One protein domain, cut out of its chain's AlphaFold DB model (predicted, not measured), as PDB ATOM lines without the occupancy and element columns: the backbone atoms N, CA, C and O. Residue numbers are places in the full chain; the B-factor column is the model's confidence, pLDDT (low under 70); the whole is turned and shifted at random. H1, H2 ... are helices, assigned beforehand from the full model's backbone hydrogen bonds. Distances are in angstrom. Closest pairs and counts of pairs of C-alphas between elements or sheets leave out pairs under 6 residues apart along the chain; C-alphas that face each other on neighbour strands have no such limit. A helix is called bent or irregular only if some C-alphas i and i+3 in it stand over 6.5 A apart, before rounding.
ATOM      1  N   ASP A  11     158.993 104.465 109.638       52.78
ATOM      2  CA  ASP A  11     159.457 105.822 109.960       52.78
ATOM      3  C   ASP A  11     158.439 106.930 109.608       52.78
ATOM      4  O   ASP A  11     158.407 107.980 110.252       52.78
ATOM      5  N   ASP A  12     157.557 106.698 108.631       52.75
ATOM      6  CA  ASP A  12     156.579 107.679 108.138       52.75
ATOM      7  C   ASP A  12     155.200 107.551 108.813       52.75
ATOM      8  O   ASP A  12     154.353 108.446 108.697       52.75
ATOM      9  N   ARG A  13     154.947 106.460 109.554       52.44
ATOM     10  CA  ARG A  13     153.639 106.185 110.183       52.44
ATOM     11  C   ARG A  13     153.253 107.217 111.238       52.44
ATOM     12  O   ARG A  13     152.085 107.598 111.314       52.44
ATOM     13  N   VAL A  14     154.218 107.684 112.029       58.62
ATOM     14  CA  VAL A  14     153.988 108.705 113.067       58.62
ATOM     15  C   VAL A  14     153.582 110.031 112.424       58.62
ATOM     16  O   VAL A  14     152.542 110.590 112.766       58.62
ATOM     17  N   ALA A  15     154.341 110.488 111.425       55.22
ATOM     18  CA  ALA A  15     154.060 111.730 110.704       55.22
ATOM     19  C   ALA A  15     152.709 111.685 109.968       55.22
ATOM     20  O   ALA A  15     151.991 112.687 109.899       55.22
ATOM     21  N   TYR A  16     152.334 110.517 109.446       60.03
ATOM     22  CA  TYR A  16     151.025 110.297 108.845       60.03
ATOM     23  C   TYR A  16     149.885 110.347 109.872       60.03
ATOM     24  O   TYR A  16     148.864 110.987 109.619       60.03
ATOM     25  N   GLY A  17     150.059 109.718 111.039       58.78
ATOM     26  CA  GLY A  17     149.095 109.783 112.141       58.78
ATOM     27  C   GLY A  17     148.862 111.216 112.626       58.78
ATOM     28  O   GLY A  17     147.715 111.641 112.764       58.78
ATOM     29  N   GLU A  18     149.932 111.998 112.789       66.62
ATOM     30  CA  GLU A  18     149.841 113.424 113.133       66.62
ATOM     31  C   GLU A  18     149.078 114.233 112.079       66.62
ATOM     32  O   GLU A  18     148.260 115.093 112.416       66.62
ATOM     33  N   LEU A  19     149.327 113.962 110.794       69.25
ATOM     34  CA  LEU A  19     148.606 114.608 109.703       69.25
ATOM     35  C   LEU A  19     147.118 114.253 109.723       69.25
ATOM     36  O   LEU A  19     146.290 115.145 109.555       69.25
ATOM     37  N   ALA A  20     146.774 112.983 109.939       71.56
ATOM     38  CA  ALA A  20     145.387 112.534 109.991       71.56
ATOM     39  C   ALA A  20     144.612 113.207 111.133       71.56
ATOM     40  O   ALA A  20     143.519 113.721 110.903       71.56
ATOM     41  N   ILE A  21     145.203 113.279 112.332       76.50
ATOM     42  CA  ILE A  21     144.611 113.976 113.486       76.50
ATOM     43  C   ILE A  21     144.405 115.457 113.163       76.50
ATOM     44  O   ILE A  21     143.297 115.968 113.292       76.50
ATOM     45  N   ALA A  22     145.436 116.137 112.651       77.12
ATOM     46  CA  ALA A  22     145.324 117.550 112.301       77.12
ATOM     47  C   ALA A  22     144.258 117.800 111.217       77.12
ATOM     48  O   ALA A  22     143.579 118.825 111.225       77.12
ATOM     49  N   VAL A  23     144.099 116.882 110.261       83.94
ATOM     50  CA  VAL A  23     143.048 116.981 109.240       83.94
ATOM     51  C   VAL A  23     141.664 116.858 109.872       83.94
ATOM     52  O   VAL A  23     140.797 117.662 109.540       83.94
ATOM     53  N   LEU A  24     141.457 115.908 110.789       88.69
ATOM     54  CA  LEU A  24     140.193 115.775 111.517       88.69
ATOM     55  C   LEU A  24     139.874 117.042 112.318       88.69
ATOM     56  O   LEU A  24     138.757 117.544 112.215       88.69
ATOM     57  N   ASP A  25     140.861 117.611 113.011       91.25
ATOM     58  CA  ASP A  25     140.704 118.878 113.734       91.25
ATOM     59  C   ASP A  25     140.289 120.019 112.797       91.25
ATOM     60  O   ASP A  25     139.374 120.784 113.093       91.25
ATOM     61  N   MET A  26     140.938 120.132 111.634       93.12
ATOM     62  CA  MET A  26     140.602 121.148 110.634       93.12
ATOM     63  C   MET A  26     139.170 120.981 110.106       93.12
ATOM     64  O   MET A  26     138.472 121.980 109.930       93.12
ATOM     65  N   LEU A  27     138.735 119.747 109.838       92.12
ATOM     66  CA  LEU A  27     137.376 119.460 109.371       92.12
ATOM     67  C   LEU A  27     136.335 119.783 110.447       92.12
ATOM     68  O   LEU A  27     135.351 120.455 110.150       92.12
ATOM     69  N   ALA A  28     136.587 119.375 111.691       91.88
ATOM     70  CA  ALA A  28     135.711 119.672 112.818       91.88
ATOM     71  C   ALA A  28     135.574 121.186 113.037       91.88
ATOM     72  O   ALA A  28     134.467 121.684 113.213       91.88
ATOM     73  N   LEU A  29     136.679 121.936 112.960       93.06
ATOM     74  CA  LEU A  29     136.659 123.398 113.067       93.06
ATOM     75  C   LEU A  29     135.925 124.076 111.906       93.06
ATOM     76  O   LEU A  29     135.302 125.115 112.113       93.06
ATOM     77  N   TYR A  30     135.998 123.520 110.695       92.69
ATOM     78  CA  TYR A  30     135.248 124.038 109.552       92.69
ATOM     79  C   TYR A  30     133.738 123.896 109.762       92.69
ATOM     80  O   TYR A  30     133.018 124.881 109.623       92.69
ATOM     81  N   ASP A  31     133.268 122.706 110.141       91.19
ATOM     82  CA  ASP A  31     131.841 122.476 110.403       91.19
ATOM     83  C   ASP A  31     131.360 123.325 111.587       91.19
ATOM     84  O   ASP A  31     130.330 123.992 111.506       91.19
ATOM     85  N   ARG A  32     132.178 123.412 112.641       91.25
ATOM     86  CA  ARG A  32     131.933 124.276 113.797       91.25
ATOM     87  C   ARG A  32     131.753 125.742 113.406       91.25
ATOM     88  O   ARG A  32     130.856 126.401 113.920       91.25
ATOM     89  N   LEU A  33     132.605 126.258 112.523       92.12
ATOM     90  CA  LEU A  33     132.515 127.637 112.047       92.12
ATOM     91  C   LEU A  33     131.184 127.894 111.335       92.12
ATOM     92  O   LEU A  33     130.574 128.933 111.567       92.12
ATOM     93  N   LEU A  34     130.720 126.950 110.512       91.75
ATOM     94  CA  LEU A  34     129.419 127.062 109.851       91.75
ATOM     95  C   LEU A  34     128.269 127.075 110.861       91.75
ATOM     96  O   LEU A  34     127.371 127.904 110.737       91.75
ATOM     97  N   ASP A  35     128.312 126.203 111.868       90.56
ATOM     98  CA  ASP A  35     127.273 126.137 112.900       90.56
ATOM     99  C   ASP A  35     127.194 127.436 113.716       90.56
ATOM    100  O   ASP A  35     126.102 127.952 113.938       90.56
ATOM    101  N   VAL A  36     128.340 127.991 114.123       91.69
ATOM    102  CA  VAL A  36     128.410 129.257 114.879       91.69
ATOM    103  C   VAL A  36     127.947 130.434 114.011       91.69
ATOM    104  O   VAL A  36     127.185 131.275 114.468       91.69
ATOM    105  N   MET A  37     128.318 130.477 112.727       93.25
ATOM    106  CA  MET A  37     127.807 131.504 111.806       93.25
ATOM    107  C   MET A  37     126.291 131.412 111.611       93.25
ATOM    108  O   MET A  37     125.616 132.439 111.567       93.25
ATOM    109  N   GLY A  38     125.756 130.195 111.486       92.81
ATOM    110  CA  GLY A  38     124.320 129.961 111.368       92.81
ATOM    111  C   GLY A  38     123.562 130.328 112.642       92.81
ATOM    112  O   GLY A  38     122.466 130.879 112.555       92.81
ATOM    113  N   TRP A  39     124.152 130.062 113.811       92.25
ATOM    114  CA  TRP A  39     123.603 130.478 115.100       92.25
ATOM    115  C   TRP A  39     123.556 131.997 115.223       92.25
ATOM    116  O   TRP A  39     122.472 132.549 115.375       92.25
ATOM    117  N   PHE A  40     124.704 132.660 115.048       93.44
ATOM    118  CA  PHE A  40     124.801 134.118 115.034       93.44
ATOM    119  C   PHE A  40     123.743 134.734 114.117       93.44
ATOM    120  O   PHE A  40     123.055 135.679 114.495       93.44
ATOM    121  N   ALA A  41     123.574 134.187 112.908       93.81
ATOM    122  CA  ALA A  41     122.602 134.711 111.963       93.81
ATOM    123  C   ALA A  41     121.147 134.541 112.432       93.81
ATOM    124  O   ALA A  41     120.335 135.440 112.223       93.81
ATOM    125  N   ARG A  42     120.816 133.409 113.064       93.62
ATOM    126  CA  ARG A  42     119.476 133.159 113.606       93.62
ATOM    127  C   ARG A  42     119.158 134.091 114.768       93.62
ATOM    128  O   ARG A  42     118.164 134.800 114.685       93.62
ATOM    129  N   ASP A  43     120.021 134.150 115.777       93.88
ATOM    130  CA  ASP A  43     119.798 135.020 116.936       93.88
ATOM    131  C   ASP A  43     119.743 136.490 116.511       93.88
ATOM    132  O   ASP A  43     118.904 137.248 116.975       93.88
ATOM    133  N   THR A  44     120.576 136.905 115.551       93.00
ATOM    134  CA  THR A  44     120.523 138.275 115.019       93.00
ATOM    135  C   THR A  44     119.169 138.583 114.377       93.00
ATOM    136  O   THR A  44     118.656 139.687 114.536       93.00
ATOM    137  N   LEU A  45     118.590 137.627 113.645       93.56
ATOM    138  CA  LEU A  45     117.285 137.791 113.009       93.56
ATOM    139  C   LEU A  45     116.149 137.883 114.040       93.56
ATOM    140  O   LEU A  45     115.191 138.621 113.812       93.56
ATOM    141  N   ASP A  46     116.273 137.151 115.147       91.19
ATOM    142  CA  ASP A  46     115.271 137.093 116.213       91.19
ATOM    143  C   ASP A  46     115.362 138.301 117.171       91.19
ATOM    144  O   ASP A  46     114.331 138.838 117.584       91.19
ATOM    145  N   ASP A  47     116.576 138.767 117.483       88.25
ATOM    146  CA  ASP A  47     116.830 139.750 118.546       88.25
ATOM    147  C   ASP A  47     116.980 141.196 118.048       88.25
ATOM    148  O   ASP A  47     116.700 142.145 118.790       88.25
ATOM    149  N   VAL A  48     117.428 141.409 116.804       86.19
ATOM    150  CA  VAL A  48     117.651 142.765 116.277       86.19
ATOM    151  C   VAL A  48     116.373 143.300 115.635       86.19
ATOM    152  O   VAL A  48     115.973 142.909 114.537       86.19
ATOM    153  N   ALA A  49     115.742 144.257 116.316       82.12
ATOM    154  CA  ALA A  49     114.623 145.009 115.764       82.12
ATOM    155  C   ALA A  49     115.062 145.865 114.559       82.12
ATOM    156  O   ALA A  49     116.192 146.341 114.489       82.12
ATOM    157  N   ASP A  50     114.139 146.086 113.620       87.06
ATOM    158  CA  ASP A  50     114.299 147.020 112.493       87.06
ATOM    159  C   ASP A  50     115.437 146.709 111.499       87.06
ATOM    160  O   ASP A  50     115.949 147.602 110.822       87.06
ATOM    161  N   LEU A  51     115.794 145.431 111.330       92.12
ATOM    162  CA  LEU A  51     116.649 145.006 110.218       92.12
ATOM    163  C   LEU A  51     115.994 145.322 108.861       92.12
ATOM    164  O   LEU A  51     114.816 145.014 108.638       92.12
ATOM    165  N   ASP A  52     116.779 145.888 107.941       93.56
ATOM    166  CA  ASP A  52     116.357 146.071 106.551       93.56
ATOM    167  C   ASP A  52     116.201 144.723 105.819       93.56
ATOM    168  O   ASP A  52     116.762 143.698 106.222       93.56
ATOM    169  N   ASP A  53     115.400 144.717 104.751       93.56
ATOM    170  CA  ASP A  53     115.056 143.491 104.019       93.56
ATOM    171  C   ASP A  53     116.297 142.796 103.434       93.56
ATOM    172  O   ASP A  53     116.377 141.568 103.441       93.56
ATOM    173  N   GLU A  54     117.302 143.566 102.996       93.75
ATOM    174  CA  GLU A  54     118.565 143.019 102.486       93.75
ATOM    175  C   GLU A  54     119.342 142.282 103.588       93.75
ATOM    176  O   GLU A  54     119.890 141.200 103.360       93.75
ATOM    177  N   THR A  55     119.395 142.837 104.800       93.44
ATOM    178  CA  THR A  55     120.087 142.215 105.934       93.44
ATOM    179  C   THR A  55     119.377 140.939 106.369       93.44
ATOM    180  O   THR A  55     120.050 139.931 106.589       93.44
ATOM    181  N   LYS A  56     118.040 140.934 106.401       94.19
ATOM    182  CA  LYS A  56     117.246 139.726 106.680       94.19
ATOM    183  C   LYS A  56     117.498 138.629 105.648       94.19
ATOM    184  O   LYS A  56     117.816 137.506 106.031       94.19
ATOM    185  N   GLU A  57     117.456 138.959 104.356       93.25
ATOM    186  CA  GLU A  57     117.750 137.996 103.286       93.25
ATOM    187  C   GLU A  57     119.172 137.427 103.425       93.25
ATOM    188  O   GLU A  57     119.394 136.219 103.305       93.25
ATOM    189  N   ASN A  58     120.160 138.277 103.729       93.56
ATOM    190  CA  ASN A  58     121.536 137.833 103.947       93.56
ATOM    191  C   ASN A  58     121.656 136.884 105.155       93.56
ATOM    192  O   ASN A  58     122.385 135.896 105.063       93.56
ATOM    193  N   LEU A  59     120.946 137.151 106.256       93.88
ATOM    194  CA  LEU A  59     120.909 136.293 107.448       93.88
ATOM    195  C   LEU A  59     120.269 134.934 107.146       93.88
ATOM    196  O   LEU A  59     120.875 133.900 107.426       93.88
ATOM    197  N   GLU A  60     119.107 134.908 106.490       93.25
ATOM    198  CA  GLU A  60     118.447 133.664 106.067       93.25
ATOM    199  C   GLU A  60     119.356 132.818 105.166       93.25
ATOM    200  O   GLU A  60     119.478 131.600 105.332       93.25
ATOM    201  N   ARG A  61     120.080 133.467 104.248       92.81
ATOM    202  CA  ARG A  61     121.061 132.793 103.391       92.81
ATOM    203  C   ARG A  61     122.254 132.238 104.163       92.81
ATOM    204  O   ARG A  61     122.784 131.213 103.744       92.81
ATOM    205  N   ILE A  62     122.679 132.856 105.266       92.00
ATOM    206  CA  ILE A  62     123.707 132.283 106.153       92.00
ATOM    207  C   ILE A  62     123.150 131.056 106.888       92.00
ATOM    208  O   ILE A  62     123.827 130.037 106.956       92.00
ATOM    209  N   ILE A  63     121.911 131.121 107.389       90.00
ATOM    210  CA  ILE A  63     121.264 130.021 108.128       90.00
ATOM    211  C   ILE A  63     121.102 128.774 107.245       90.00
ATOM    212  O   ILE A  63     121.317 127.647 107.698       90.00
ATOM    213  N   HIS A  64     120.703 128.962 105.986       84.94
ATOM    214  CA  HIS A  64     120.425 127.864 105.057       84.94
ATOM    215  C   HIS A  64     121.617 127.495 104.162       84.94
ATOM    216  O   HIS A  64     121.656 126.397 103.601       84.94
ATOM    217  N   GLY A  65     122.593 128.392 104.024       77.81
ATOM    218  CA  GLY A  65     123.778 128.207 103.197       77.81
ATOM    219  C   GLY A  65     124.884 127.457 103.932       77.81
ATOM    220  O   GLY A  65     125.394 127.905 104.952       77.81
ATOM    221  N   ARG A  66     125.323 126.325 103.370       68.00
ATOM    222  CA  ARG A  66     126.540 125.605 103.809       68.00
ATOM    223  C   ARG A  66     127.719 125.789 102.850       68.00
ATOM    224  O   ARG A  66     128.657 124.989 102.834       68.00
ATOM    225  N   ASP A  67     127.654 126.811 102.003       62.97
ATOM    226  CA  ASP A  67     128.587 127.052 100.912       62.97
ATOM    227  C   ASP A  67     129.386 128.358 101.075       62.97
ATOM    228  O   ASP A  67     129.318 129.064 102.081       62.97
ATOM    229  N   GLY A  68     130.249 128.631 100.090       63.56
ATOM    230  CA  GLY A  68     131.282 129.671 100.138       63.56
ATOM    231  C   GLY A  68     130.785 131.102 100.345       63.56
ATOM    232  O   GLY A  68     131.602 131.977 100.651       63.56
ATOM    233  N   ASP A  69     129.485 131.341 100.184       78.62
ATOM    234  CA  ASP A  69     128.888 132.667 100.274       78.62
ATOM    235  C   ASP A  69     128.628 133.098 101.719       78.62
ATOM    236  O   ASP A  69     128.704 134.297 102.003       78.62
ATOM    237  N   GLY A  70     128.436 132.154 102.650       83.56
ATOM    238  CA  GLY A  70     128.151 132.453 104.058       83.56
ATOM    239  C   GLY A  70     129.181 133.392 104.691       83.56
ATOM    240  O   GLY A  70     128.820 134.332 105.390       83.56
ATOM    241  N   ALA A  71     130.471 133.229 104.373       90.12
ATOM    242  CA  ALA A  71     131.529 134.092 104.907       90.12
ATOM    243  C   ALA A  71     131.453 135.532 104.387       90.12
ATOM    244  O   ALA A  71     131.749 136.477 105.114       90.12
ATOM    245  N   ARG A  72     131.061 135.717 103.122       93.12
ATOM    246  CA  ARG A  72     130.881 137.054 102.543       93.12
ATOM    247  C   ARG A  72     129.652 137.732 103.133       93.12
ATOM    248  O   ARG A  72     129.703 138.926 103.411       93.12
ATOM    249  N   LEU A  73     128.571 136.976 103.291       93.12
ATOM    250  CA  LEU A  73     127.324 137.458 103.873       93.12
ATOM    251  C   LEU A  73     127.527 137.841 105.340       93.12
ATOM    252  O   LEU A  73     127.156 138.946 105.715       93.12
ATOM    253  N   PHE A  74     128.221 137.011 106.123       93.50
ATOM    254  CA  PHE A  74     128.586 137.329 107.503       93.50
ATOM    255  C   PHE A  74     129.347 138.652 107.606       93.50
ATOM    256  O   PHE A  74     128.967 139.501 108.400       93.50
ATOM    257  N   VAL A  75     130.377 138.871 106.775       93.88
ATOM    258  CA  VAL A  75     131.129 140.140 106.797       93.88
ATOM    259  C   VAL A  75     130.224 141.332 106.477       93.88
ATOM    260  O   VAL A  75     130.296 142.337 107.171       93.88
ATOM    261  N   ARG A  76     129.332 141.218 105.482       94.19
ATOM    262  CA  ARG A  76     128.378 142.294 105.158       94.19
ATOM    263  C   ARG A  76     127.431 142.600 106.312       94.19
ATOM    264  O   ARG A  76     127.228 143.767 106.616       94.19
ATOM    265  N   VAL A  77     126.862 141.565 106.926       94.06
ATOM    266  CA  VAL A  77     125.971 141.699 108.084       94.06
ATOM    267  C   VAL A  77     126.728 142.347 109.243       94.06
ATOM    268  O   VAL A  77     126.267 143.341 109.785       94.06
ATOM    269  N   ALA A  78     127.921 141.852 109.573       93.56
ATOM    270  CA  ALA A  78     128.753 142.404 110.638       93.56
ATOM    271  C   ALA A  78     129.090 143.886 110.409       93.56
ATOM    272  O   ALA A  78     129.019 144.675 111.345       93.56
ATOM    273  N   ASP A  79     129.424 144.276 109.177       93.12
ATOM    274  CA  ASP A  79     129.721 145.671 108.843       93.12
ATOM    275  C   ASP A  79     128.458 146.548 108.887       93.12
ATOM    276  O   ASP A  79     128.523 147.699 109.315       93.12
ATOM    277  N   ARG A  80     127.295 146.007 108.496       93.19
ATOM    278  CA  ARG A  80     126.001 146.702 108.569       93.19
ATOM    279  C   ARG A  80     125.539 146.933 110.006       93.19
ATOM    280  O   ARG A  80     124.951 147.972 110.282       93.19
ATOM    281  N   LEU A  81     125.831 145.982 110.889       91.06
ATOM    282  CA  LEU A  81     125.565 146.050 112.326       91.06
ATOM    283  C   LEU A  81     126.686 146.751 113.110       91.06
ATOM    284  O   LEU A  81     126.673 146.728 114.335       91.06
ATOM    285  N   GLU A  82     127.668 147.335 112.416       91.88
ATOM    286  CA  GLU A  82     128.789 148.073 113.012       91.88
ATOM    287  C   GLU A  82     129.607 147.258 114.037       91.88
ATOM    288  O   GLU A  82     130.227 147.812 114.946       91.88
ATOM    289  N   LEU A  83     129.666 145.929 113.874       91.00
ATOM    290  CA  LEU A  83     130.383 145.034 114.782       91.00
ATOM    291  C   LEU A  83     131.884 145.396 114.812       91.00
ATOM    292  O   LEU A  83     132.551 145.324 113.775       91.00
ATOM    293  N   PRO A  84     132.497 145.729 115.961       89.56
ATOM    294  CA  PRO A  84     133.922 146.061 116.000       89.56
ATOM    295  C   PRO A  84     134.824 144.845 115.708       89.56
ATOM    296  O   PRO A  84     134.445 143.700 115.945       89.56
ATOM    297  N   GLY A  85     136.025 145.078 115.165       85.62
ATOM    298  CA  GLY A  85     137.036 144.042 114.865       85.62
ATOM    299  C   GLY A  85     137.516 144.035 113.405       85.62
ATOM    300  O   GLY A  85     136.819 144.512 112.512       85.62
ATOM    301  N   ASP A  86     138.718 143.512 113.143       88.62
ATOM    302  CA  ASP A  86     139.303 143.476 111.791       88.62
ATOM    303  C   ASP A  86     138.954 142.180 111.045       88.62
ATOM    304  O   ASP A  86     139.634 141.164 111.162       88.62
ATOM    305  N   ARG A  87     137.940 142.249 110.179       92.38
ATOM    306  CA  ARG A  87     137.500 141.125 109.333       92.38
ATOM    307  C   ARG A  87     138.092 141.136 107.920       92.38
ATOM    308  O   ARG A  87     137.648 140.363 107.070       92.38
ATOM    309  N   SER A  88     139.111 141.951 107.636       89.69
ATOM    310  CA  SER A  88     139.633 142.164 106.270       89.69
ATOM    311  C   SER A  88     140.098 140.885 105.554       89.69
ATOM    312  O   SER A  88     140.023 140.790 104.327       89.69
ATOM    313  N   GLN A  89     140.555 139.876 106.302       92.31
ATOM    314  CA  GLN A  89     141.001 138.587 105.757       92.31
ATOM    315  C   GLN A  89     139.960 137.467 105.861       92.31
ATOM    316  O   GLN A  89     140.229 136.364 105.382       92.31
ATOM    317  N   PHE A  90     138.777 137.719 106.429       93.69
ATOM    318  CA  PHE A  90     137.800 136.676 106.756       93.69
ATOM    319  C   PHE A  90     137.400 135.841 105.541       93.69
ATOM    320  O   PHE A  90     137.570 134.623 105.529       93.69
ATOM    321  N   VAL A  91     136.989 136.495 104.453       92.25
ATOM    322  CA  VAL A  91     136.584 135.806 103.218       92.25
ATOM    323  C   VAL A  91     137.740 135.010 102.597       92.25
ATOM    324  O   VAL A  91     137.534 133.911 102.080       92.25
ATOM    325  N   ASN A  92     138.968 135.532 102.644       91.00
ATOM    326  CA  ASN A  92     140.135 134.855 102.073       91.00
ATOM    327  C   ASN A  92     140.542 133.631 102.905       91.00
ATOM    328  O   ASN A  92     140.802 132.569 102.338       91.00
ATOM    329  N   ASN A  93     140.555 133.765 104.234       92.25
ATOM    330  CA  ASN A  93     140.797 132.671 105.174       92.25
ATOM    331  C   ASN A  93     139.756 131.563 104.995       92.25
ATOM    332  O   ASN A  93     140.124 130.398 104.832       92.25
ATOM    333  N   PHE A  94     138.477 131.932 104.894       92.94
ATOM    334  CA  PHE A  94     137.390 130.986 104.671       92.94
ATOM    335  C   PHE A  94     137.561 130.216 103.359       92.94
ATOM    336  O   PHE A  94     137.510 128.987 103.346       92.94
ATOM    337  N   LYS A  95     137.837 130.913 102.248       89.81
ATOM    338  CA  LYS A  95     138.071 130.272 100.944       89.81
ATOM    339  C   LYS A  95     139.236 129.285 100.989       89.81
ATOM    340  O   LYS A  95     139.126 128.190 100.440       89.81
ATOM    341  N   ARG A  96     140.340 129.644 101.652       88.50
ATOM    342  CA  ARG A  96     141.512 128.767 101.805       88.50
ATOM    343  C   ARG A  96     141.216 127.534 102.659       88.50
ATOM    344  O   ARG A  96     141.684 126.446 102.320       88.50
ATOM    345  N   LEU A  97     140.451 127.696 103.737       90.88
ATOM    346  CA  LEU A  97     140.005 126.599 104.596       90.88
ATOM    347  C   LEU A  97     139.050 125.660 103.847       90.88
ATOM    348  O   LEU A  97     139.309 124.459 103.782       90.88
ATOM    349  N   LYS A  98     138.011 126.209 103.203       90.25
ATOM    350  CA  LYS A  98     137.061 125.451 102.377       90.25
ATOM    351  C   LYS A  98     137.783 124.648 101.303       90.25
ATOM    352  O   LYS A  98     137.518 123.466 101.128       90.25
ATOM    353  N   ALA A  99     138.728 125.269 100.605       84.69
ATOM    354  CA  ALA A  99     139.451 124.586  99.550       84.69
ATOM    355  C   ALA A  99     140.335 123.443 100.087       84.69
ATOM    356  O   ALA A  99     140.397 122.382  99.471       84.69
ATOM    357  N   ALA A 100     140.960 123.610 101.259       84.25
ATOM    358  CA  ALA A 100     141.665 122.516 101.924       84.25
ATOM    359  C   ALA A 100     140.707 121.376 102.312       84.25
ATOM    360  O   ALA A 100     141.009 120.217 102.036       84.25
ATOM    361  N   ARG A 101     139.532 121.694 102.872       88.50
ATOM    362  CA  ARG A 101     138.475 120.720 103.189       88.50
ATOM    363  C   ARG A 101     138.005 119.960 101.949       88.50
ATOM    364  O   ARG A 101     137.914 118.737 101.986       88.50
ATOM    365  N   ASP A 102     137.746 120.657 100.848       84.19
ATOM    366  CA  ASP A 102     137.291 120.038  99.600       84.19
ATOM    367  C   ASP A 102     138.372 119.136  98.992       84.19
ATOM    368  O   ASP A 102     138.063 118.059  98.489       84.19
ATOM    369  N   HIS A 103     139.648 119.515  99.111       76.44
ATOM    370  CA  HIS A 103     140.767 118.656  98.721       76.44
ATOM    371  C   HIS A 103     140.862 117.391  99.585       76.44
ATOM    372  O   HIS A 103     141.085 116.312  99.036       76.44
ATOM    373  N   VAL A 104     140.669 117.494 100.908       80.75
ATOM    374  CA  VAL A 104     140.602 116.316 101.794       80.75
ATOM    375  C   VAL A 104     139.437 115.420 101.383       80.75
ATOM    376  O   VAL A 104     139.627 114.223 101.193       80.75
ATOM    377  N   ALA A 105     138.244 115.990 101.199       77.88
ATOM    378  CA  ALA A 105     137.052 115.241 100.816       77.88
ATOM    379  C   ALA A 105     137.234 114.532  99.466       77.88
ATOM    380  O   ALA A 105     136.902 113.354  99.337       77.88
ATOM    381  N   HIS A 106     137.813 115.220  98.479       70.25
ATOM    382  CA  HIS A 106     138.123 114.646  97.175       70.25
ATOM    383  C   HIS A 106     139.127 113.494  97.279       70.25
ATOM    384  O   HIS A 106     138.905 112.437  96.690       70.25
ATOM    385  N   ALA A 107     140.200 113.667  98.061       67.62
ATOM    386  CA  ALA A 107     141.158 112.601  98.319       67.62
ATOM    387  C   ALA A 107     140.460 111.393  98.963       67.62
ATOM    388  O   ALA A 107     140.552 110.290  98.435       67.62
ATOM    389  N   SER A 108     139.689 111.591 100.035       64.56
ATOM    390  CA  SER A 108     138.931 110.522 100.700       64.56
ATOM    391  C   SER A 108     137.961 109.800  99.758       64.56
ATOM    392  O   SER A 108     137.878 108.576  99.797       64.56
ATOM    393  N   ALA A 109     137.266 110.525  98.874       57.75
ATOM    394  CA  ALA A 109     136.337 109.941  97.905       57.75
ATOM    395  C   ALA A 109     137.050 109.103  96.830       57.75
ATOM    396  O   ALA A 109     136.650 107.969  96.576       57.75
ATOM    397  N   MET A 110     138.134 109.616  96.236       54.31
ATOM    398  CA  MET A 110     138.947 108.867  95.262       54.31
ATOM    399  C   MET A 110     139.520 107.580  95.859       54.31
ATOM    400  O   MET A 110     139.638 106.562  95.182       54.31
ATOM    401  N   ASN A 111     139.823 107.625  97.149       50.31
ATOM    402  CA  ASN A 111     140.333 106.506  97.915       50.31
ATOM    403  C   ASN A 111     139.273 105.490  98.329       50.31
ATOM    404  O   ASN A 111     139.610 104.320  98.433       50.31
ATOM    405  N   ALA A 112     138.027 105.920  98.542       41.81
ATOM    406  CA  ALA A 112     136.888 105.049  98.837       41.81
ATOM    407  C   ALA A 112     136.439 104.215  97.623       41.81
ATOM    408  O   ALA A 112     135.838 103.156  97.791       41.81
ATOM    409  N   MET A 113     136.728 104.685  96.404       45.50
ATOM    410  CA  MET A 113     136.294 104.060  95.147       45.50
ATOM    411  C   MET A 113     137.218 102.934  94.642       45.50
ATOM    412  O   MET A 113     136.920 102.315  93.623       45.50
ATOM    413  N   THR A 114     138.320 102.616  95.329       41.97
ATOM    414  CA  THR A 114     139.278 101.581  94.898       41.97
ATOM    415  C   THR A 114     139.033 100.211  95.549       41.97
ATOM    416  O   THR A 114     139.874  99.721  96.298       41.97
ATOM    417  N   ARG A 115     137.901  99.557  95.232       37.84
ATOM    418  CA  ARG A 115     137.724  98.081  95.130       37.84
ATOM    419  C   ARG A 115     136.257  97.704  94.893       37.84
ATOM    420  O   ARG A 115     135.364  98.288  95.499       37.84
ATOM    421  N   ASP A 116     136.022  96.662  94.096       42.28
ATOM    422  CA  ASP A 116     134.700  96.041  93.969       42.28
ATOM    423  C   ASP A 116     134.217  95.496  95.327       42.28
ATOM    424  O   ASP A 116     134.833  94.605  95.917       42.28
ATOM    425  N   GLY A 139     150.681 125.950  93.167       31.72
ATOM    426  CA  GLY A 139     151.031 124.847  92.249       31.72
ATOM    427  C   GLY A 139     151.618 123.548  92.839       31.72
ATOM    428  O   GLY A 139     152.194 122.763  92.089       31.72
ATOM    429  N   ARG A 140     151.502 123.280  94.143       37.19
ATOM    430  CA  ARG A 140     151.841 122.012  94.828       37.19
ATOM    431  C   ARG A 140     150.608 121.288  95.408       37.19
ATOM    432  O   ARG A 140     150.119 121.645  96.473       37.19
ATOM    433  N   SER A 141     150.133 120.226  94.753       46.12
ATOM    434  CA  SER A 141     148.894 119.491  95.104       46.12
ATOM    435  C   SER A 141     148.989 118.590  96.352       46.12
ATOM    436  O   SER A 141     148.407 117.518  96.403       46.12
ATOM    437  N   SER A 142     149.714 118.987  97.397       54.00
ATOM    438  CA  SER A 142     149.894 118.153  98.599       54.00
ATOM    439  C   SER A 142     149.288 118.799  99.840       54.00
ATOM    440  O   SER A 142     149.561 119.960 100.148       54.00
ATOM    441  N   ILE A 143     148.484 118.027 100.575       66.19
ATOM    442  CA  ILE A 143     148.067 118.385 101.930       66.19
ATOM    443  C   ILE A 143     149.223 118.031 102.856       66.19
ATOM    444  O   ILE A 143     149.640 116.880 102.936       66.19
ATOM    445  N   THR A 144     149.772 119.043 103.518       67.44
ATOM    446  CA  THR A 144     150.900 118.886 104.440       67.44
ATOM    447  C   THR A 144     150.476 119.278 105.841       67.44
ATOM    448  O   THR A 144     149.601 120.128 106.008       67.44
ATOM    449  N   LEU A 145     151.150 118.738 106.854       67.94
ATOM    450  CA  LEU A 145     150.874 119.077 108.251       67.94
ATOM    451  C   LEU A 145     150.986 120.587 108.506       67.94
ATOM    452  O   LEU A 145     150.153 121.170 109.191       67.94
ATOM    453  N   ARG A 146     151.966 121.252 107.880       74.38
ATOM    454  CA  ARG A 146     152.115 122.713 107.939       74.38
ATOM    455  C   ARG A 146     150.918 123.448 107.333       74.38
ATOM    456  O   ARG A 146     150.435 124.402 107.932       74.38
ATOM    457  N   LEU A 147     150.447 123.017 106.161       79.19
ATOM    458  CA  LEU A 147     149.266 123.607 105.528       79.19
ATOM    459  C   LEU A 147     148.052 123.474 106.452       79.19
ATOM    460  O   LEU A 147     147.392 124.470 106.723       79.19
ATOM    461  N   VAL A 148     147.797 122.270 106.966       79.50
ATOM    462  CA  VAL A 148     146.654 121.985 107.842       79.50
ATOM    463  C   VAL A 148     146.726 122.802 109.132       79.50
ATOM    464  O   VAL A 148     145.749 123.446 109.494       79.50
ATOM    465  N   ARG A 149     147.898 122.889 109.775       85.69
ATOM    466  CA  ARG A 149     148.106 123.743 110.959       85.69
ATOM    467  C   ARG A 149     147.820 125.218 110.675       85.69
ATOM    468  O   ARG A 149     147.179 125.878 111.489       85.69
ATOM    469  N   ASN A 150     148.225 125.728 109.509       87.25
ATOM    470  CA  ASN A 150     147.878 127.090 109.101       87.25
ATOM    471  C   ASN A 150     146.360 127.252 108.937       87.25
ATOM    472  O   ASN A 150     145.815 128.252 109.385       87.25
ATOM    473  N   ARG A 151     145.666 126.260 108.364       90.69
ATOM    474  CA  ARG A 151     144.201 126.292 108.220       90.69
ATOM    475  C   ARG A 151     143.461 126.187 109.549       90.69
ATOM    476  O   ARG A 151     142.467 126.878 109.717       90.69
ATOM    477  N   ILE A 152     143.964 125.410 110.505       93.00
ATOM    478  CA  ILE A 152     143.450 125.383 111.882       93.00
ATOM    479  C   ILE A 152     143.580 126.768 112.522       93.00
ATOM    480  O   ILE A 152     142.625 127.262 113.114       93.00
ATOM    481  N   ARG A 153     144.741 127.420 112.376       92.44
ATOM    482  CA  ARG A 153     144.957 128.787 112.871       92.44
ATOM    483  C   ARG A 153     143.979 129.776 112.230       92.44
ATOM    484  O   ARG A 153     143.368 130.560 112.949       92.44
ATOM    485  N   ASP A 154     143.801 129.702 110.910       92.62
ATOM    486  CA  ASP A 154     142.847 130.534 110.170       92.62
ATOM    487  C   ASP A 154     141.401 130.290 110.664       92.62
ATOM    488  O   ASP A 154     140.654 131.242 110.878       92.62
ATOM    489  N   ALA A 155     141.014 129.027 110.891       93.56
ATOM    490  CA  ALA A 155     139.687 128.639 111.376       93.56
ATOM    491  C   ALA A 155     139.400 129.157 112.789       93.56
ATOM    492  O   ALA A 155     138.345 129.737 113.025       93.56
ATOM    493  N   ARG A 156     140.355 129.004 113.715       92.94
ATOM    494  CA  ARG A 156     140.242 129.523 115.087       92.94
ATOM    495  C   ARG A 156     140.104 131.040 115.105       92.94
ATOM    496  O   ARG A 156     139.240 131.566 115.792       92.94
ATOM    497  N   TRP A 157     140.901 131.730 114.294       92.56
ATOM    498  CA  TRP A 157     140.799 133.180 114.151       92.56
ATOM    499  C   TRP A 157     139.424 133.611 113.610       92.56
ATOM    500  O   TRP A 157     138.861 134.595 114.083       92.56
ATOM    501  N   MET A 158     138.841 132.872 112.656       94.00
ATOM    502  CA  MET A 158     137.478 133.147 112.174       94.00
ATOM    503  C   MET A 158     136.418 132.860 113.242       94.00
ATOM    504  O   MET A 158     135.512 133.669 113.406       94.00
ATOM    505  N   LEU A 159     136.542 131.765 113.996       93.38
ATOM    506  CA  LEU A 159     135.635 131.447 115.105       93.38
ATOM    507  C   LEU A 159     135.606 132.570 116.145       93.38
ATOM    508  O   LEU A 159     134.523 133.037 116.479       93.38
ATOM    509  N   GLN A 160     136.771 133.081 116.554       91.50
ATOM    510  CA  GLN A 160     136.864 134.225 117.469       91.50
ATOM    511  C   GLN A 160     136.075 135.446 116.967       91.50
ATOM    512  O   GLN A 160     135.455 136.148 117.758       91.50
ATOM    513  N   HIS A 161     136.053 135.694 115.654       93.12
ATOM    514  CA  HIS A 161     135.290 136.800 115.069       93.12
ATOM    515  C   HIS A 161     133.784 136.612 115.129       93.12
ATOM    516  O   HIS A 161     133.069 137.581 115.377       93.12
ATOM    517  N   VAL A 162     133.302 135.396 114.886       93.00
ATOM    518  CA  VAL A 162     131.864 135.126 114.948       93.00
ATOM    519  C   VAL A 162     131.400 135.130 116.406       93.00
ATOM    520  O   VAL A 162     130.419 135.792 116.720       93.00
ATOM    521  N   GLN A 163     132.169 134.519 117.311       90.81
ATOM    522  CA  GLN A 163     131.889 134.508 118.753       90.81
ATOM    523  C   GLN A 163     131.952 135.903 119.386       90.81
ATOM    524  O   GLN A 163     131.194 136.210 120.300       90.81
ATOM    525  N   TRP A 164     132.834 136.778 118.897       91.44
ATOM    526  CA  TRP A 164     132.808 138.183 119.297       91.44
ATOM    527  C   TRP A 164     131.496 138.863 118.891       91.44
ATOM    528  O   TRP A 164     130.971 139.659 119.662       91.44
ATOM    529  N   GLY A 165     130.949 138.521 117.720       90.06
ATOM    530  CA  GLY A 165     129.605 138.930 117.311       90.06
ATOM    531  C   GLY A 165     128.544 138.507 118.320       90.06
ATOM    532  O   GLY A 165     127.789 139.352 118.791       90.06
ATOM    533  N   GLU A 166     128.553 137.231 118.707       89.88
ATOM    534  CA  GLU A 166     127.618 136.684 119.698       89.88
ATOM    535  C   GLU A 166     127.694 137.454 121.026       89.88
ATOM    536  O   GLU A 166     126.689 137.974 121.506       89.88
ATOM    537  N   VAL A 167     128.898 137.625 121.589       89.12
ATOM    538  CA  VAL A 167     129.089 138.357 122.854       89.12
ATOM    539  C   VAL A 167     128.682 139.825 122.730       89.12
ATOM    540  O   VAL A 167     128.047 140.363 123.636       89.12
ATOM    541  N   HIS A 168     129.035 140.480 121.622       89.44
ATOM    542  CA  HIS A 168     128.750 141.896 121.411       89.44
ATOM    543  C   HIS A 168     127.246 142.189 121.377       89.44
ATOM    544  O   HIS A 168     126.817 143.206 121.920       89.44
ATOM    545  N   PHE A 169     126.456 141.288 120.792       88.69
ATOM    546  CA  PHE A 169     124.997 141.404 120.750       88.69
ATOM    547  C   PHE A 169     124.288 140.698 121.914       88.69
ATOM    548  O   PHE A 169     123.064 140.717 121.973       88.69
ATOM    549  N   GLY A 170     125.025 140.121 122.870       86.25
ATOM    550  CA  GLY A 170     124.440 139.460 124.039       86.25
ATOM    551  C   GLY A 170     123.723 138.146 123.717       86.25
ATOM    552  O   GLY A 170     122.759 137.800 124.395       86.25
TER     553      GLY A 170
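Overview. This is residues 11 to 116 and 139 to 170 of the 193 residues of an uncharacterized protein of Plantibacter sp. YR521 (UniProt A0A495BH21). One long helix, H1, makes the longest axis, and H5 runs side by side with it, the same way. Beyond the far end of H1 the chain folds back into the short helices H2 and H3, and H4 then crosses the pair H1 and H5 slantwise, its tip sticking out with residues 108 to 116. The printed part has 138 residues with five named helices, H1 to H5 in chain order, and no named strand: the class is all helix. It is only just loose, close to compact, with a radius of gyration of the C-alphas of 17.3 A, and elongated, spanning 60 by 33 by 27 A.

Along the chain. Find C-alpha 11 at (159.457, 105.822, 109.960); from there H1, residues 11 to 47, runs 55.2 A to C-alpha 47 at (116.830, 139.750, 118.546). It is only just irregular: C-alphas 11 and 14 are 6.9 A apart. H5, residues 145 to 169, covers 36.4 A and ends at (124.997, 141.404, 120.750). H4, residues 90 to 112, covers 32.6 A; H2 is residues 53 to 64 and H3 residues 70 to 80.

Arrangement. Start at the hub, H1, which touches the other four helices. H5 touches it at a shallow tilt of 19 degrees, closest at the C-alphas of Leu 19 and Leu 145, 5.2 A. H1, H2 and H3 form an up-and-down bundle, each helix running against the one before. H1 and H2 are a hairpin, closest at the C-alphas of Gly 38 and Ile 63, 4.5 A. H4 touches H5 with residues 90 to 100 alone, at a steep tilt of 50 degrees, closest at the C-alphas of Leu 97 and Arg 151, 5.6 A. H2 is apart from H4 and H5. Every O i to N i+4 pair is within hydrogen-bond range in H2, H3, H4 and H5, and 32 of 33 in H1.

Size, cuts and confidence. Look for the cut: residues 117 to 138 are not printed, and C-alphas 116 and 139 are 33.2 A apart. No link that is printed whole is long. Confidence is under 70 at residues 11 to 19, 66 to 68, 107 to 116 and 139 to 145.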